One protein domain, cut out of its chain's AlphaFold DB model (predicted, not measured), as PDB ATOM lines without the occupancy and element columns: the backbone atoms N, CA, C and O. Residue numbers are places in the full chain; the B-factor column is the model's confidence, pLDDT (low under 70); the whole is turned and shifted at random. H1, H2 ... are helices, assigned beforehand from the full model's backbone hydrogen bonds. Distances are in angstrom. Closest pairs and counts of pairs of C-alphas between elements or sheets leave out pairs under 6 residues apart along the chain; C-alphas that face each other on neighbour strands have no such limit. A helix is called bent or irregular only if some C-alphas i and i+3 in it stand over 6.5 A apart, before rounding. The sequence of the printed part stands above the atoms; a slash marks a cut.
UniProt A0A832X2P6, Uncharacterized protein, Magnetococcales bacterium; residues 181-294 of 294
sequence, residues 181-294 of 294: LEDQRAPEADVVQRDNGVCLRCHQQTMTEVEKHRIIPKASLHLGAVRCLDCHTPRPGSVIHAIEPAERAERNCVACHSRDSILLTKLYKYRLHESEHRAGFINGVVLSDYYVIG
ATOM      1  N   LEU A 181     266.906 306.267 138.287       83.38
ATOM      2  CA  LEU A 181     266.089 305.980 139.474       83.38
ATOM      3  C   LEU A 181     264.959 307.007 139.688       83.38
ATOM      4  O   LEU A 181     263.937 306.675 140.297       83.38
ATOM      5  N   GLU A 182     265.089 308.230 139.168       83.94
ATOM      6  CA  GLU A 182     264.041 309.262 139.203       83.94
ATOM      7  C   GLU A 182     262.798 308.889 138.382       83.94
ATOM      8  O   GLU A 182     261.686 309.254 138.766       83.94
ATOM      9  N   ASP A 183     262.946 308.103 137.313       87.06
ATOM     10  CA  ASP A 183     261.854 307.709 136.409       87.06
ATOM     11  C   ASP A 183     260.766 306.869 137.108       87.06
ATOM     12  O   ASP A 183     259.632 306.757 136.634       87.06
ATOM     13  N   GLN A 184     261.080 306.304 138.277       84.44
ATOM     14  CA  GLN A 184     260.136 305.621 139.166       84.44
ATOM     15  C   GLN A 184     259.234 306.587 139.971       84.44
ATOM     16  O   GLN A 184     258.380 306.132 140.734       84.44
ATOM     17  N   ARG A 185     259.413 307.907 139.814       85.31
ATOM     18  CA  ARG A 185     258.595 308.978 140.418       85.31
ATOM     19  C   ARG A 185     257.754 309.759 139.399       85.31
ATOM     20  O   ARG A 185     257.034 310.678 139.788       85.31
ATOM     21  N   ALA A 186     257.849 309.402 138.119       89.25
ATOM     22  CA  ALA A 186     256.994 309.929 137.059       89.25
ATOM     23  C   ALA A 186     255.493 309.677 137.358       89.25
ATOM     24  O   ALA A 186     255.166 308.842 138.213       89.25
ATOM     25  N   PRO A 187     254.564 310.378 136.679       89.88
ATOM     26  CA  PRO A 187     253.141 310.037 136.690       89.88
ATOM     27  C   PRO A 187     252.900 308.541 136.451       89.88
ATOM     28  O   PRO A 187     253.582 307.907 135.645       89.88
ATOM     29  N   GLU A 188     251.926 307.952 137.144       88.81
ATOM     30  CA  GLU A 188     251.759 306.494 137.148       88.81
ATOM     31  C   GLU A 188     251.396 305.927 135.774       88.81
ATOM     32  O   GLU A 188     251.778 304.800 135.481       88.81
ATOM     33  N   ALA A 189     250.726 306.704 134.918       90.50
ATOM     34  CA  ALA A 189     250.474 306.324 133.530       90.50
ATOM     35  C   ALA A 189     251.787 306.103 132.755       90.50
ATOM     36  O   ALA A 189     251.938 305.080 132.090       90.50
ATOM     37  N   ASP A 190     252.765 306.998 132.919       93.12
ATOM     38  CA  ASP A 190     254.075 306.915 132.266       93.12
ATOM     39  C   ASP A 190     254.883 305.732 132.823       93.12
ATOM     40  O   ASP A 190     255.505 304.982 132.069       93.12
ATOM     41  N   VAL A 191     254.822 305.516 134.146       92.44
ATOM     42  CA  VAL A 191     255.434 304.356 134.816       92.44
ATOM     43  C   VAL A 191     254.823 303.047 134.310       92.44
ATOM     44  O   VAL A 191     255.562 302.131 133.959       92.44
ATOM     45  N   VAL A 192     253.493 302.953 134.229       94.19
ATOM     46  CA  VAL A 192     252.782 301.764 133.739       94.19
ATOM     47  C   VAL A 192     253.089 301.516 132.263       94.19
ATOM     48  O   VAL A 192     253.438 300.392 131.906       94.19
ATOM     49  N   GLN A 193     253.029 302.543 131.412       93.88
ATOM     50  CA  GLN A 193     253.305 302.427 129.979       93.88
ATOM     51  C   GLN A 193     254.746 301.977 129.708       93.88
ATOM     52  O   GLN A 193     254.961 301.047 128.927       93.88
ATOM     53  N   ARG A 194     255.734 302.603 130.357       93.50
ATOM     54  CA  ARG A 194     257.157 302.278 130.191       93.50
ATOM     55  C   ARG A 194     257.487 300.887 130.733       93.50
ATOM     56  O   ARG A 194     258.087 300.085 130.017       93.50
ATOM     57  N   ASP A 195     257.080 300.586 131.968       94.06
ATOM     58  CA  ASP A 195     257.380 299.302 132.608       94.06
ATOM     59  C   ASP A 195     256.666 298.135 131.876       94.06
ATOM     60  O   ASP A 195     257.253 297.063 131.728       94.06
ATOM     61  N   ASN A 196     255.452 298.332 131.332       95.31
ATOM     62  CA  ASN A 196     254.778 297.333 130.481       95.31
ATOM     63  C   ASN A 196     255.397 297.228 129.079       95.31
ATOM     64  O   ASN A 196     255.471 296.131 128.522       95.31
ATOM     65  N   GLY A 197     255.877 298.340 128.514       93.94
ATOM     66  CA  GLY A 197     256.552 298.376 127.215       93.94
ATOM     67  C   GLY A 197     257.747 297.420 127.137       93.94
ATOM     68  O   GLY A 197     257.944 296.773 126.111       93.94
ATOM     69  N   VAL A 198     258.476 297.245 128.247       93.81
ATOM     70  CA  VAL A 198     259.547 296.243 128.400       93.81
ATOM     71  C   VAL A 198     259.045 294.826 128.108       93.81
ATOM     72  O   VAL A 198     259.639 294.125 127.289       93.81
ATOM     73  N   CYS A 199     257.943 294.405 128.737       93.62
ATOM     74  CA  CYS A 199     257.347 293.084 128.518       93.62
ATOM     75  C   CYS A 199     256.836 292.936 127.076       93.62
ATOM     76  O   CYS A 199     257.051 291.911 126.425       93.62
ATOM     77  N   LEU A 200     256.200 293.982 126.548       92.06
ATOM     78  CA  LEU A 200     255.613 293.970 125.210       92.06
ATOM     79  C   LEU A 200     256.652 293.842 124.086       92.06
ATOM     80  O   LEU A 200     256.273 293.392 123.009       92.06
ATOM     81  N   ARG A 201     257.949 294.127 124.306       89.69
ATOM     82  CA  ARG A 201     259.011 293.848 123.309       89.69
ATOM     83  C   ARG A 201     259.078 292.375 122.885       89.69
ATOM     84  O   ARG A 201     259.447 292.100 121.749       89.69
ATOM     85  N   CYS A 202     258.712 291.449 123.776       88.69
ATOM     86  CA  CYS A 202     258.741 290.003 123.516       88.69
ATOM     87  C   CYS A 202     257.350 289.348 123.555       88.69
ATOM     88  O   CYS A 202     257.147 288.315 122.925       88.69
ATOM     89  N   HIS A 203     256.387 289.924 124.286       88.69
ATOM     90  CA  HIS A 203     255.051 289.339 124.462       88.69
ATOM     91  C   HIS A 203     254.004 289.789 123.425       88.69
ATOM     92  O   HIS A 203     252.865 289.317 123.471       88.69
ATOM     93  N   GLN A 204     254.388 290.613 122.442       79.25
ATOM     94  CA  GLN A 204     253.610 290.802 121.211       79.25
ATOM     95  C   GLN A 204     253.363 289.445 120.526       79.25
ATOM     96  O   GLN A 204     254.294 288.757 120.117       79.25
ATOM     97  N   GLN A 205     252.094 289.048 120.427       69.00
ATOM     98  CA  GLN A 205     251.647 287.790 119.817       69.00
ATOM     99  C   GLN A 205     250.381 288.034 118.985       69.00
ATOM    100  O   GLN A 205     249.767 289.094 119.068       69.00
ATOM    101  N   THR A 206     249.957 287.026 118.220       61.62
ATOM    102  CA  THR A 206     248.789 287.076 117.323       61.62
ATOM    103  C   THR A 206     247.454 287.361 118.027       61.62
ATOM    104  O   THR A 206     246.529 287.849 117.388       61.62
ATOM    105  N   MET A 207     247.345 287.062 119.327       61.91
ATOM    106  CA  MET A 207     246.234 287.499 120.185       61.91
ATOM    107  C   MET A 207     246.680 288.689 121.035       61.91
ATOM    108  O   MET A 207     247.794 288.687 121.568       61.91
ATOM    109  N   THR A 208     245.794 289.665 121.216       83.44
ATOM    110  CA  THR A 208     246.053 290.849 122.041       83.44
ATOM    111  C   THR A 208     246.148 290.498 123.527       83.44
ATOM    112  O   THR A 208     245.558 289.523 124.004       83.44
ATOM    113  N   GLU A 209     246.828 291.342 124.309       84.44
ATOM    114  CA  GLU A 209     246.853 291.177 125.767       84.44
ATOM    115  C   GLU A 209     245.455 291.249 126.388       84.44
ATOM    116  O   GLU A 209     245.188 290.536 127.351       84.44
ATOM    117  N   VAL A 210     244.538 292.040 125.823       87.06
ATOM    118  CA  VAL A 210     243.154 292.156 126.316       87.06
ATOM    119  C   VAL A 210     242.409 290.819 126.203       87.06
ATOM    120  O   VAL A 210     241.676 290.450 127.119       87.06
ATOM    121  N   GLU A 211     242.627 290.063 125.124       89.00
ATOM    122  CA  GLU A 211     242.016 288.743 124.917       89.00
ATOM    123  C   GLU A 211     242.610 287.681 125.850       89.00
ATOM    124  O   GLU A 211     241.860 286.911 126.456       89.00
ATOM    125  N   LYS A 212     243.938 287.671 126.032       88.31
ATOM    126  CA  LYS A 212     244.619 286.784 126.998       88.31
ATOM    127  C   LYS A 212     244.145 287.056 128.428       88.31
ATOM    128  O   LYS A 212     243.839 286.130 129.178       88.31
ATOM    129  N   HIS A 213     244.009 288.333 128.786       92.50
ATOM    130  CA  HIS A 213     243.607 288.788 130.115       92.50
ATOM    131  C   HIS A 213     242.082 288.878 130.306       92.50
ATOM    132  O   HIS A 213     241.633 289.382 131.330       92.50
ATOM    133  N   ARG A 214     241.254 288.324 129.404       90.00
ATOM    134  CA  ARG A 214     239.773 288.351 129.500       90.00
ATOM    135  C   ARG A 214     239.168 287.770 130.791       90.00
ATOM    136  O   ARG A 214     237.963 287.874 130.997       90.00
ATOM    137  N   ILE A 215     239.974 287.107 131.625       86.06
ATOM    138  CA  ILE A 215     239.584 286.594 132.945       86.06
ATOM    139  C   ILE A 215     239.509 287.690 134.023       86.06
ATOM    140  O   ILE A 215     238.795 287.506 135.007       86.06
ATOM    141  N   ILE A 216     240.188 288.833 133.847       88.38
ATOM    142  CA  ILE A 216     240.030 290.001 134.726       88.38
ATOM    143  C   ILE A 216     238.965 290.968 134.163       88.38
ATOM    144  O   ILE A 216     238.978 291.271 132.966       88.38
ATOM    145  N   PRO A 217     238.021 291.475 134.987       90.12
ATOM    146  CA  PRO A 217     236.983 292.395 134.520       90.12
ATOM    147  C   PRO A 217     237.574 293.669 133.905       90.12
ATOM    148  O   PRO A 217     238.481 294.265 134.476       90.12
ATOM    149  N   LYS A 218     237.041 294.133 132.767       91.62
ATOM    150  CA  LYS A 218     237.540 295.331 132.056       91.62
ATOM    151  C   LYS A 218     239.069 295.292 131.838       91.62
ATOM    152  O   LYS A 218     239.772 296.237 132.195       91.62
ATOM    153  N   ALA A 219     239.587 294.191 131.285       92.19
ATOM    154  CA  ALA A 219     241.025 293.930 131.145       92.19
ATOM    155  C   ALA A 219     241.833 295.092 130.529       92.19
ATOM    156  O   ALA A 219     242.928 295.384 131.002       92.19
ATOM    157  N   SER A 220     241.281 295.810 129.546       91.81
ATOM    158  CA  SER A 220     241.917 296.991 128.940       91.81
ATOM    159  C   SER A 220     242.180 298.138 129.925       91.81
ATOM    160  O   SER A 220     243.216 298.785 129.826       91.81
ATOM    161  N   LEU A 221     241.290 298.371 130.900       93.00
ATOM    162  CA  LEU A 221     241.507 299.388 131.935       93.00
ATOM    163  C   LEU A 221     242.576 298.948 132.939       93.00
ATOM    164  O   LEU A 221     243.384 299.767 133.355       93.00
ATOM    165  N   HIS A 222     242.616 297.661 133.296       93.31
ATOM    166  CA  HIS A 222     243.654 297.132 134.183       93.31
ATOM    167  C   HIS A 222     245.040 297.205 133.533       93.31
ATOM    168  O   HIS A 222     245.962 297.740 134.138       93.31
ATOM    169  N   LEU A 223     245.182 296.751 132.284       91.69
ATOM    170  CA  LEU A 223     246.454 296.780 131.546       91.69
ATOM    171  C   LEU A 223     246.977 298.207 131.274       91.69
ATOM    172  O   LEU A 223     248.168 298.377 131.023       91.69
ATOM    173  N   GLY A 224     246.105 299.221 131.339       91.25
ATOM    174  CA  GLY A 224     246.470 300.642 131.279       91.25
ATOM    175  C   GLY A 224     246.664 301.333 132.638       91.25
ATOM    176  O   GLY A 224     247.076 302.488 132.653       91.25
ATOM    177  N   ALA A 225     246.371 300.668 133.764       92.56
ATOM    178  CA  ALA A 225     246.397 301.269 135.109       92.56
ATOM    179  C   ALA A 225     247.302 300.540 136.122       92.56
ATOM    180  O   ALA A 225     247.650 301.116 137.150       92.56
ATOM    181  N   VAL A 226     247.695 299.291 135.854       93.44
ATOM    182  CA  VAL A 226     248.689 298.540 136.639       93.44
ATOM    183  C   VAL A 226     249.698 297.861 135.717       93.44
ATOM    184  O   VAL A 226     249.425 297.616 134.538       93.44
ATOM    185  N   ARG A 227     250.880 297.534 136.244       95.00
ATOM    186  CA  ARG A 227     251.907 296.855 135.451       95.00
ATOM    187  C   ARG A 227     251.658 295.357 135.382       95.00
ATOM    188  O   ARG A 227     251.155 294.764 136.337       95.00
ATOM    189  N   CYS A 228     252.161 294.711 134.332       95.06
ATOM    190  CA  CYS A 228     252.257 293.253 134.245       95.06
ATOM    191  C   CYS A 228     252.899 292.675 135.520       95.06
ATOM    192  O   CYS A 228     252.369 291.733 136.106       95.06
ATOM    193  N   LEU A 229     253.975 293.300 136.017       94.75
ATOM    194  CA  LEU A 229     254.671 292.903 137.248       94.75
ATOM    195  C   LEU A 229     253.837 293.059 138.530       94.75
ATOM    196  O   LEU A 229     254.105 292.357 139.507       94.75
ATOM    197  N   ASP A 230     252.835 293.940 138.572       93.56
ATOM    198  CA  ASP A 230     252.009 294.113 139.771       93.56
ATOM    199  C   ASP A 230     251.097 292.889 139.992       93.56
ATOM    200  O   ASP A 230     250.921 292.466 141.139       93.56
ATOM    201  N   CYS A 231     250.645 292.237 138.911       93.50
ATOM    202  CA  CYS A 231     249.929 290.954 138.944       93.50
ATOM    203  C   CYS A 231     250.861 289.727 138.894       93.50
ATOM    204  O   CYS A 231     250.678 288.792 139.670       93.50
ATOM    205  N   HIS A 232     251.878 289.715 138.027       95.44
ATOM    206  CA  HIS A 232     252.764 288.564 137.780       95.44
ATOM    207  C   HIS A 232     253.925 288.418 138.780       95.44
ATOM    208  O   HIS A 232     254.938 287.806 138.458       95.44
ATOM    209  N   THR A 233     253.826 288.961 139.995       94.81
ATOM    210  CA  THR A 233     254.847 288.747 141.041       94.81
ATOM    211  C   THR A 233     254.203 288.474 142.406       94.81
ATOM    212  O   THR A 233     253.170 289.076 142.728       94.81
ATOM    213  N   PRO A 234     254.778 287.587 143.240       89.06
ATOM    214  CA  PRO A 234     254.135 287.118 144.465       89.06
ATOM    215  C   PRO A 234     254.068 288.187 145.568       89.06
ATOM    216  O   PRO A 234     254.803 289.178 145.567       89.06
ATOM    217  N   ARG A 235     253.190 287.960 146.554       78.38
ATOM    218  CA  ARG A 235     253.115 288.754 147.794       78.38
ATOM    219  C   ARG A 235     253.905 288.095 148.939       78.38
ATOM    220  O   ARG A 235     253.984 286.868 148.968       78.38
ATOM    221  N   PRO A 236     254.359 288.862 149.949       65.44
ATOM    222  CA  PRO A 236     254.571 290.311 149.936       65.44
ATOM    223  C   PRO A 236     255.895 290.656 149.227       65.44
ATOM    224  O   PRO A 236     256.955 290.129 149.565       65.44
ATOM    225  N   GLY A 237     255.844 291.549 148.235       65.31
ATOM    226  CA  GLY A 237     256.945 291.798 147.297       65.31
ATOM    227  C   GLY A 237     257.496 293.222 147.358       65.31
ATOM    228  O   GLY A 237     257.193 294.034 146.497       65.31
ATOM    229  N   SER A 238     258.356 293.522 148.340       69.00
ATOM    230  CA  SER A 238     259.041 294.838 148.438       69.00
ATOM    231  C   SER A 238     260.060 295.123 147.309       69.00
ATOM    232  O   SER A 238     260.560 296.248 147.176       69.00
ATOM    233  N   VAL A 239     260.343 294.096 146.502       85.19
ATOM    234  CA  VAL A 239     260.915 294.124 145.147       85.19
ATOM    235  C   VAL A 239     260.141 293.100 144.292       85.19
ATOM    236  O   VAL A 239     259.519 292.194 144.858       85.19
ATOM    237  N   ILE A 240     260.149 293.268 142.963       90.88
ATOM    238  CA  ILE A 240     259.199 292.635 142.018       90.88
ATOM    239  C   ILE A 240     259.885 291.923 140.827       90.88
ATOM    240  O   ILE A 240     259.524 292.126 139.676       90.88
ATOM    241  N   HIS A 241     260.895 291.092 141.097       94.25
ATOM    242  CA  HIS A 241     261.699 290.404 140.067       94.25
ATOM    243  C   HIS A 241     261.436 288.891 139.962       94.25
ATOM    244  O   HIS A 241     261.941 288.239 139.051       94.25
ATOM    245  N   ALA A 242     260.649 288.315 140.874       95.12
ATOM    246  CA  ALA A 242     260.201 286.927 140.787       95.12
ATOM    247  C   ALA A 242     258.940 286.873 139.915       95.12
ATOM    248  O   ALA A 242     257.828 286.883 140.441       95.12
ATOM    249  N   ILE A 243     259.129 286.909 138.593       95.94
ATOM    250  CA  ILE A 243     258.028 286.866 137.623       95.94
ATOM    251  C   ILE A 243     257.452 285.447 137.592       95.94
ATOM    252  O   ILE A 243     258.166 284.489 137.309       95.94
ATOM    253  N   GLU A 244     256.169 285.317 137.902       95.62
ATOM    254  CA  GLU A 244     255.425 284.058 137.964       95.62
ATOM    255  C   GLU A 244     254.641 283.814 136.650       95.62
ATOM    256  O   GLU A 244     254.213 284.777 135.993       95.62
ATOM    257  N   PRO A 245     254.418 282.544 136.250       94.56
ATOM    258  CA  PRO A 245     253.642 282.200 135.060       94.56
ATOM    259  C   PRO A 245     252.161 282.593 135.213       94.56
ATOM    260  O   PRO A 245     251.671 282.864 136.314       94.56
ATOM    261  N   ALA A 246     251.428 282.633 134.097       91.31
ATOM    262  CA  ALA A 246     250.079 283.204 134.025       91.31
ATOM    263  C   ALA A 246     249.065 282.541 134.976       91.31
ATOM    264  O   ALA A 246     248.154 283.205 135.474       91.31
ATOM    265  N   GLU A 247     249.245 281.259 135.283       92.06
ATOM    266  CA  GLU A 247     248.443 280.445 136.205       92.06
ATOM    267  C   GLU A 247     248.548 280.936 137.654       92.06
ATOM    268  O   GLU A 247     247.642 280.699 138.452       92.06
ATOM    269  N   ARG A 248     249.651 281.620 137.987       93.94
ATOM    270  CA  ARG A 248     250.018 282.074 139.336       93.94
ATOM    271  C   ARG A 248     250.010 283.600 139.488       93.94
ATOM    272  O   ARG A 248     250.293 284.097 140.576       93.94
ATOM    273  N   ALA A 249     249.662 284.332 138.427       93.25
ATOM    274  CA  ALA A 249     249.398 285.765 138.492       93.25
ATOM    275  C   ALA A 249     248.245 286.076 139.464       93.25
ATOM    276  O   ALA A 249     247.293 285.301 139.589       93.25
ATOM    277  N   GLU A 250     248.316 287.220 140.142       92.81
ATOM    278  CA  GLU A 250     247.290 287.650 141.092       92.81
ATOM    279  C   GLU A 250     245.953 287.934 140.386       92.81
ATOM    280  O   GLU A 250     245.887 288.695 139.421       92.81
ATOM    281  N   ARG A 251     244.882 287.315 140.894       90.38
ATOM    282  CA  ARG A 251     243.511 287.378 140.349       90.38
ATOM    283  C   ARG A 251     242.464 287.724 141.414       90.38
ATOM    284  O   ARG A 251     241.295 287.917 141.090       90.38
ATOM    285  N   ASN A 252     242.849 287.786 142.690       90.69
ATOM    286  CA  ASN A 252     241.938 288.121 143.775       90.69
ATOM    287  C   ASN A 252     241.676 289.636 143.804       90.69
ATOM    288  O   ASN A 252     242.569 290.420 144.112       90.69
ATOM    289  N   CYS A 253     240.437 290.054 143.543       90.06
ATOM    290  CA  CYS A 253     240.066 291.469 143.439       90.06
ATOM    291  C   CYS A 253     240.407 292.284 144.707       90.06
ATOM    292  O   CYS A 253     240.894 293.411 144.597       90.06
ATOM    293  N   VAL A 254     240.242 291.706 145.907       91.12
ATOM    294  CA  VAL A 254     240.558 292.403 147.174       91.12
ATOM    295  C   VAL A 254     242.065 292.508 147.457       91.12
ATOM    296  O   VAL A 254     242.461 293.135 148.435       91.12
ATOM    297  N   ALA A 255     242.927 291.942 146.600       89.25
ATOM    298  CA  ALA A 255     244.367 292.203 146.620       89.25
ATOM    299  C   ALA A 255     244.696 293.659 146.272       89.25
ATOM    300  O   ALA A 255     245.609 294.239 146.854       89.25
ATOM    301  N   CYS A 256     243.966 294.229 145.311       88.62
ATOM    302  CA  CYS A 256     244.208 295.572 144.788       88.62
ATOM    303  C   CYS A 256     243.156 296.568 145.291       88.62
ATOM    304  O   CYS A 256     243.497 297.710 145.594       88.62
ATOM    305  N   HIS A 257     241.903 296.128 145.421       89.62
ATOM    306  CA  HIS A 257     240.771 296.942 145.864       89.62
ATOM    307  C   HIS A 257     240.428 296.666 147.330       89.62
ATOM    308  O   HIS A 257     239.375 296.117 147.646       89.62
ATOM    309  N   SER A 258     241.344 297.020 148.229       85.62
ATOM    310  CA  SER A 258     241.126 297.024 149.679       85.62
ATOM    311  C   SER A 258     242.072 298.019 150.355       85.62
ATOM    312  O   SER A 258     242.955 298.586 149.708       85.62
ATOM    313  N   ARG A 259     241.894 298.246 151.662       79.50
ATOM    314  CA  ARG A 259     242.727 299.181 152.443       79.50
ATOM    315  C   ARG A 259     244.196 298.743 152.553       79.50
ATOM    316  O   ARG A 259     245.060 299.598 152.695       79.50
ATOM    317  N   ASP A 260     244.465 297.440 152.462       80.44
ATOM    318  CA  ASP A 260     245.807 296.832 152.446       80.44
ATOM    319  C   ASP A 260     246.166 296.387 151.015       80.44
ATOM    320  O   ASP A 260     246.400 295.213 150.717       80.44
ATOM    321  N   SER A 261     246.099 297.342 150.081       87.31
ATOM    322  CA  SER A 261     246.308 297.087 148.654       87.31
ATOM    323  C   SER A 261     247.769 296.752 148.347       87.31
ATOM    324  O   SER A 261     248.681 297.509 148.690       87.31
ATOM    325  N   ILE A 262     248.007 295.676 147.588       87.94
ATOM    326  CA  ILE A 262     249.362 295.282 147.157       87.94
ATOM    327  C   ILE A 262     250.088 296.397 146.397       87.94
ATOM    328  O   ILE A 262     251.318 296.479 146.461       87.94
ATOM    329  N   LEU A 263     249.335 297.271 145.718       89.00
ATOM    330  CA  LEU A 263     249.862 298.379 144.926       89.00
ATOM    331  C   LEU A 263     250.621 299.392 145.792       89.00
ATOM    332  O   LEU A 263     251.605 299.952 145.319       89.00
ATOM    333  N   LEU A 264     250.260 299.544 147.072       85.38
ATOM    334  CA  LEU A 264     250.994 300.365 148.043       85.38
ATOM    335  C   LEU A 264     252.452 299.896 148.186       85.38
ATOM    336  O   LEU A 264     253.377 300.703 148.222       85.38
ATOM    337  N   THR A 265     252.676 298.579 148.195       84.00
ATOM    338  CA  THR A 265     254.023 297.987 148.316       84.00
ATOM    339  C   THR A 265     254.766 297.833 146.985       84.00
ATOM    340  O   THR A 265     255.983 297.631 147.000       84.00
ATOM    341  N   LYS A 266     254.056 297.938 145.849       89.19
ATOM    342  CA  LYS A 266     254.594 297.738 144.492       89.19
ATOM    343  C   LYS A 266     254.600 299.018 143.646       89.19
ATOM    344  O   LYS A 266     255.662 299.608 143.469       89.19
ATOM    345  N   LEU A 267     253.450 299.416 143.095       89.50
ATOM    346  CA  LEU A 267     253.295 300.526 142.143       89.50
ATOM    347  C   LEU A 267     253.490 301.896 142.807       89.50
ATOM    348  O   LEU A 267     254.299 302.696 142.351       89.50
ATOM    349  N   TYR A 268     252.817 302.141 143.931       86.19
ATOM    350  CA  TYR A 268     252.816 303.442 144.609       86.19
ATOM    351  C   TYR A 268     253.969 303.622 145.607       86.19
ATOM    352  O   TYR A 268     254.115 304.693 146.192       86.19
ATOM    353  N   LYS A 269     254.822 302.606 145.786       82.69
ATOM    354  CA  LYS A 269     255.906 302.542 146.783       82.69
ATOM    355  C   LYS A 269     256.742 303.828 146.890       82.69
ATOM    356  O   LYS A 269     257.029 304.281 147.995       82.69
ATOM    357  N   TYR A 270     257.131 304.422 145.761       79.38
ATOM    358  CA  TYR A 270     257.946 305.644 145.748       79.38
ATOM    359  C   TYR A 270     257.134 306.914 146.056       79.38
ATOM    360  O   TYR A 270     257.654 307.822 146.698       79.38
ATOM    361  N   ARG A 271     255.841 306.944 145.694       74.12
ATOM    362  CA  ARG A 271     254.895 308.028 146.029       74.12
ATOM    363  C   ARG A 271     254.622 308.071 147.537       74.12
ATOM    364  O   ARG A 271     254.583 309.150 148.125       74.12
ATOM    365  N   LEU A 272     254.493 306.902 148.176       68.12
ATOM    366  CA  LEU A 272     254.258 306.798 149.621       68.12
ATOM    367  C   LEU A 272     255.394 307.427 150.433       68.12
ATOM    368  O   LEU A 272     255.117 308.276 151.276       68.12
ATOM    369  N   HIS A 273     256.651 307.094 150.134       62.06
ATOM    370  CA  HIS A 273     257.803 307.664 150.843       62.06
ATOM    371  C   HIS A 273     257.901 309.193 150.703       62.06
ATOM    372  O   HIS A 273     258.270 309.875 151.659       62.06
ATOM    373  N   GLU A 274     257.522 309.773 149.559       58.22
ATOM    374  CA  GLU A 274     257.454 311.237 149.438       58.22
ATOM    375  C   GLU A 274     256.301 311.851 150.248       58.22
ATOM    376  O   GLU A 274     256.462 312.941 150.803       58.22
ATOM    377  N   SER A 275     255.170 311.147 150.383       52.47
ATOM    378  CA  SER A 275     254.070 311.579 151.254       52.47
ATOM    379  C   SER A 275     254.461 311.537 152.739       52.47
ATOM    380  O   SER A 275     254.270 312.538 153.428       52.47
ATOM    381  N   GLU A 276     255.119 310.463 153.201       50.81
ATOM    382  CA  GLU A 276     255.644 310.312 154.571       50.81
ATOM    383  C   GLU A 276     256.613 311.444 154.953       50.81
ATOM    384  O   GLU A 276     256.619 311.910 156.092       50.81
ATOM    385  N   HIS A 277     257.419 311.914 153.994       50.09
ATOM    386  CA  HIS A 277     258.368 313.010 154.200       50.09
ATOM    387  C   HIS A 277     257.751 314.417 154.117       50.09
ATOM    388  O   HIS A 277     258.355 315.359 154.631       50.09
ATOM    389  N   ARG A 278     256.581 314.590 153.483       47.25
ATOM    390  CA  ARG A 278     255.919 315.902 153.320       47.25
ATOM    391  C   ARG A 278     254.775 316.149 154.299       47.25
ATOM    392  O   ARG A 278     254.537 317.296 154.666       47.25
ATOM    393  N   ALA A 279     254.085 315.101 154.739       46.38
ATOM    394  CA  ALA A 279     253.049 315.170 155.757       46.38
ATOM    395  C   ALA A 279     253.127 313.929 156.653       46.38
ATOM    396  O   ALA A 279     253.041 312.802 156.174       46.38
ATOM    397  N   GLY A 280     253.220 314.126 157.972       42.69
ATOM    398  CA  GLY A 280     253.304 313.041 158.962       42.69
ATOM    399  C   GLY A 280     252.004 312.246 159.160       42.69
ATOM    400  O   GLY A 280     251.690 311.865 160.285       42.69
ATOM    401  N   PHE A 281     251.207 312.059 158.103       44.03
ATOM    402  CA  PHE A 281     249.894 311.423 158.138       44.03
ATOM    403  C   PHE A 281     249.564 310.750 156.790       44.03
ATOM    404  O   PHE A 281     249.025 311.368 155.875       44.03
ATOM    405  N   ILE A 282     249.859 309.452 156.684       52.03
ATOM    406  CA  ILE A 282     249.736 308.652 155.443       52.03
ATOM    407  C   ILE A 282     248.291 308.617 154.893       52.03
ATOM    408  O   ILE A 282     248.075 308.495 153.692       52.03
ATOM    409  N   ASN A 283     247.284 308.768 155.759       48.28
ATOM    410  CA  ASN A 283     245.870 308.536 155.432       48.28
ATOM    411  C   ASN A 283     245.184 309.607 154.559       48.28
ATOM    412  O   ASN A 283     244.030 309.405 154.198       48.28
ATOM    413  N   GLY A 284     245.821 310.749 154.275       47.53
ATOM    414  CA  GLY A 284     245.171 311.861 153.565       47.53
ATOM    415  C   GLY A 284     245.003 311.607 152.064       47.53
ATOM    416  O   GLY A 284     243.920 311.274 151.599       47.53
ATOM    417  N   VAL A 285     246.099 311.765 151.320       48.44
ATOM    418  CA  VAL A 285     246.117 311.751 149.841       48.44
ATOM    419  C   VAL A 285     246.057 310.323 149.273       48.44
ATOM    420  O   VAL A 285     245.443 310.057 148.246       48.44
ATOM    421  N   VAL A 286     246.640 309.355 149.989       52.09
ATOM    422  CA  VAL A 286     246.719 307.945 149.560       52.09
ATOM    423  C   VAL A 286     245.351 307.242 149.588       52.09
ATOM    424  O   VAL A 286     245.182 306.202 148.957       52.09
ATOM    425  N   LEU A 287     244.365 307.795 150.303       52.00
ATOM    426  CA  LEU A 287     243.008 307.239 150.401       52.00
ATOM    427  C   LEU A 287     241.945 308.068 149.659       52.00
ATOM    428  O   LEU A 287     240.816 307.598 149.537       52.00
ATOM    429  N   SER A 288     242.277 309.263 149.156       51.25
ATOM    430  CA  SER A 288     241.397 310.043 148.272       51.25
ATOM    431  C   SER A 288     241.540 309.648 146.803       51.25
ATOM    432  O   SER A 288     240.544 309.595 146.085       51.25
ATOM    433  N   ASP A 289     242.767 309.351 146.367       51.41
ATOM    434  CA  ASP A 289     243.111 309.335 144.940       51.41
ATOM    435  C   ASP A 289     243.011 307.934 144.303       51.41
ATOM    436  O   ASP A 289     242.959 307.801 143.080       51.41
ATOM    437  N   TYR A 290     242.936 306.874 145.118       58.06
ATOM    438  CA  TYR A 290     242.905 305.481 144.662       58.06
ATOM    439  C   TYR A 290     241.669 304.742 145.203       58.06
ATOM    440  O   TYR A 290     241.355 304.814 146.389       58.06
ATOM    441  N   TYR A 291     240.964 304.004 144.335       52.16
ATOM    442  CA  TYR A 291     239.693 303.349 144.678       52.16
ATOM    443  C   TYR A 291     239.873 302.152 145.628       52.16
ATOM    444  O   TYR A 291     240.084 301.005 145.214       52.16
ATOM    445  N   VAL A 292     239.759 302.452 146.920       53.19
ATOM    446  CA  VAL A 292     239.768 301.512 148.038       53.19
ATOM    447  C   VAL A 292     238.332 301.112 148.383       53.19
ATOM    448  O   VAL A 292     237.534 301.943 148.813       53.19
ATOM    449  N   ILE A 293     238.008 299.825 148.233       45.09
ATOM    450  CA  ILE A 293     236.795 299.248 148.832       45.09
ATOM    451  C   ILE A 293     237.059 299.074 150.338       45.09
ATOM    452  O   ILE A 293     238.157 298.666 150.732       45.09
ATOM    453  N   GLY A 294     236.074 299.460 151.156       45.75
ATOM    454  CA  GLY A 294     236.145 299.471 152.624       45.75
ATOM    455  C   GLY A 294     236.062 298.096 153.268       45.75
ATOM    456  O   GLY A 294     235.284 297.263 152.755       45.75
TER     457      GLY A 294
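What this domain is: This is residues 181 to 294 of the 294 residues of an uncharacterized protein of Magnetococcales bacterium (UniProt A0A832X2P6). Two longer helices, H2 and H7, run outward from the middle towards opposite ends of the long axis, and the short helices H5 and H6 lie near the middle among much loop. H3 and H4 make a small corner on the H2 side, and after H7 the last stretch, residues 279 to 294, folds back towards the body; residues 201 to 208 and 276 to 281 stick out. The printed part has 114 residues, with seven named helices in the order H1 to H7 and no named strand; the class is all helix, though named elements hold 47 of the 114 residues. The whole is compact, with a radius of gyration of the C-alphas of 14.6 A, and spans 49 by 33 by 23 A.

Where its parts are: H1 is residues 182 to 185, 5.6 A long, with C-alpha 182 at (264.041, 309.262, 139.203). H2 is residues 188 to 203, 21.6 A long, with a kink of 27 degrees near residue 197; it is neither bent nor irregular, but only just: C-alphas 199 and 202 are 6.0 A apart. H3 is residues 209 to 212, 5.1 A, and H4 is residues 219 to 223, 6.1 A. H5 is residues 228 to 231, 5.7 A, with C-alpha 228 at (252.257, 293.253, 134.245). H6 is residues 262 to 265, 5.5 A. H7 is residues 269 to 278, 14.9 A long, and ends with C-alpha 278 at (255.919, 315.902, 153.320).

How they stand to each other: H1 and H2 only just touch, with 3 pairs of C-alphas within 8 A, only at the corner by their link and with residue 191 of H2 alone; the closest C-alphas are those of Gln 184 and Val 191, 6.5 A. H1 and H7 only just touch, with 3 such pairs, the closest C-alphas being those of Arg 185 and Tyr 270, 6.3 A. H2 and H7 are apart. H3 and H4 only just touch, also with 3 pairs, closest at the C-alphas of Val 210 and Ala 219, 5.6 A. H4 and H5 meet only through their link. H5 is close to H2 but not clearly touching, the closest C-alphas being those of Asn 196 and Cys 228, 6.1 A. H5 and H6 are close but not clearly touching, at the C-alphas of Asp 230 and Leu 263, 7.0 A. H6 and H7 are close but not clearly touching, at the C-alphas of Leu 264 and Leu 272, 7.4 A. In H4 every O i to N i+4 pair is within hydrogen-bond range, in H2 10 of 12 and in H7 5 of 6; H1, H3, H5 and H6 are too short for such a pair, and each has its 1 O i to N i+3 pair within range.

The domain as a whole: The C-alphas farthest apart are those of Thr 206 and Gly 280, 49.3 A. The printed part has no cut and ends at Gly 294, the chain's last residue. The link H5 to H6, 30 residues, is long. Mean pLDDT of the printed part is 80.7; residues 205 to 207, 236 to 238 and 272 to 294 are under 70.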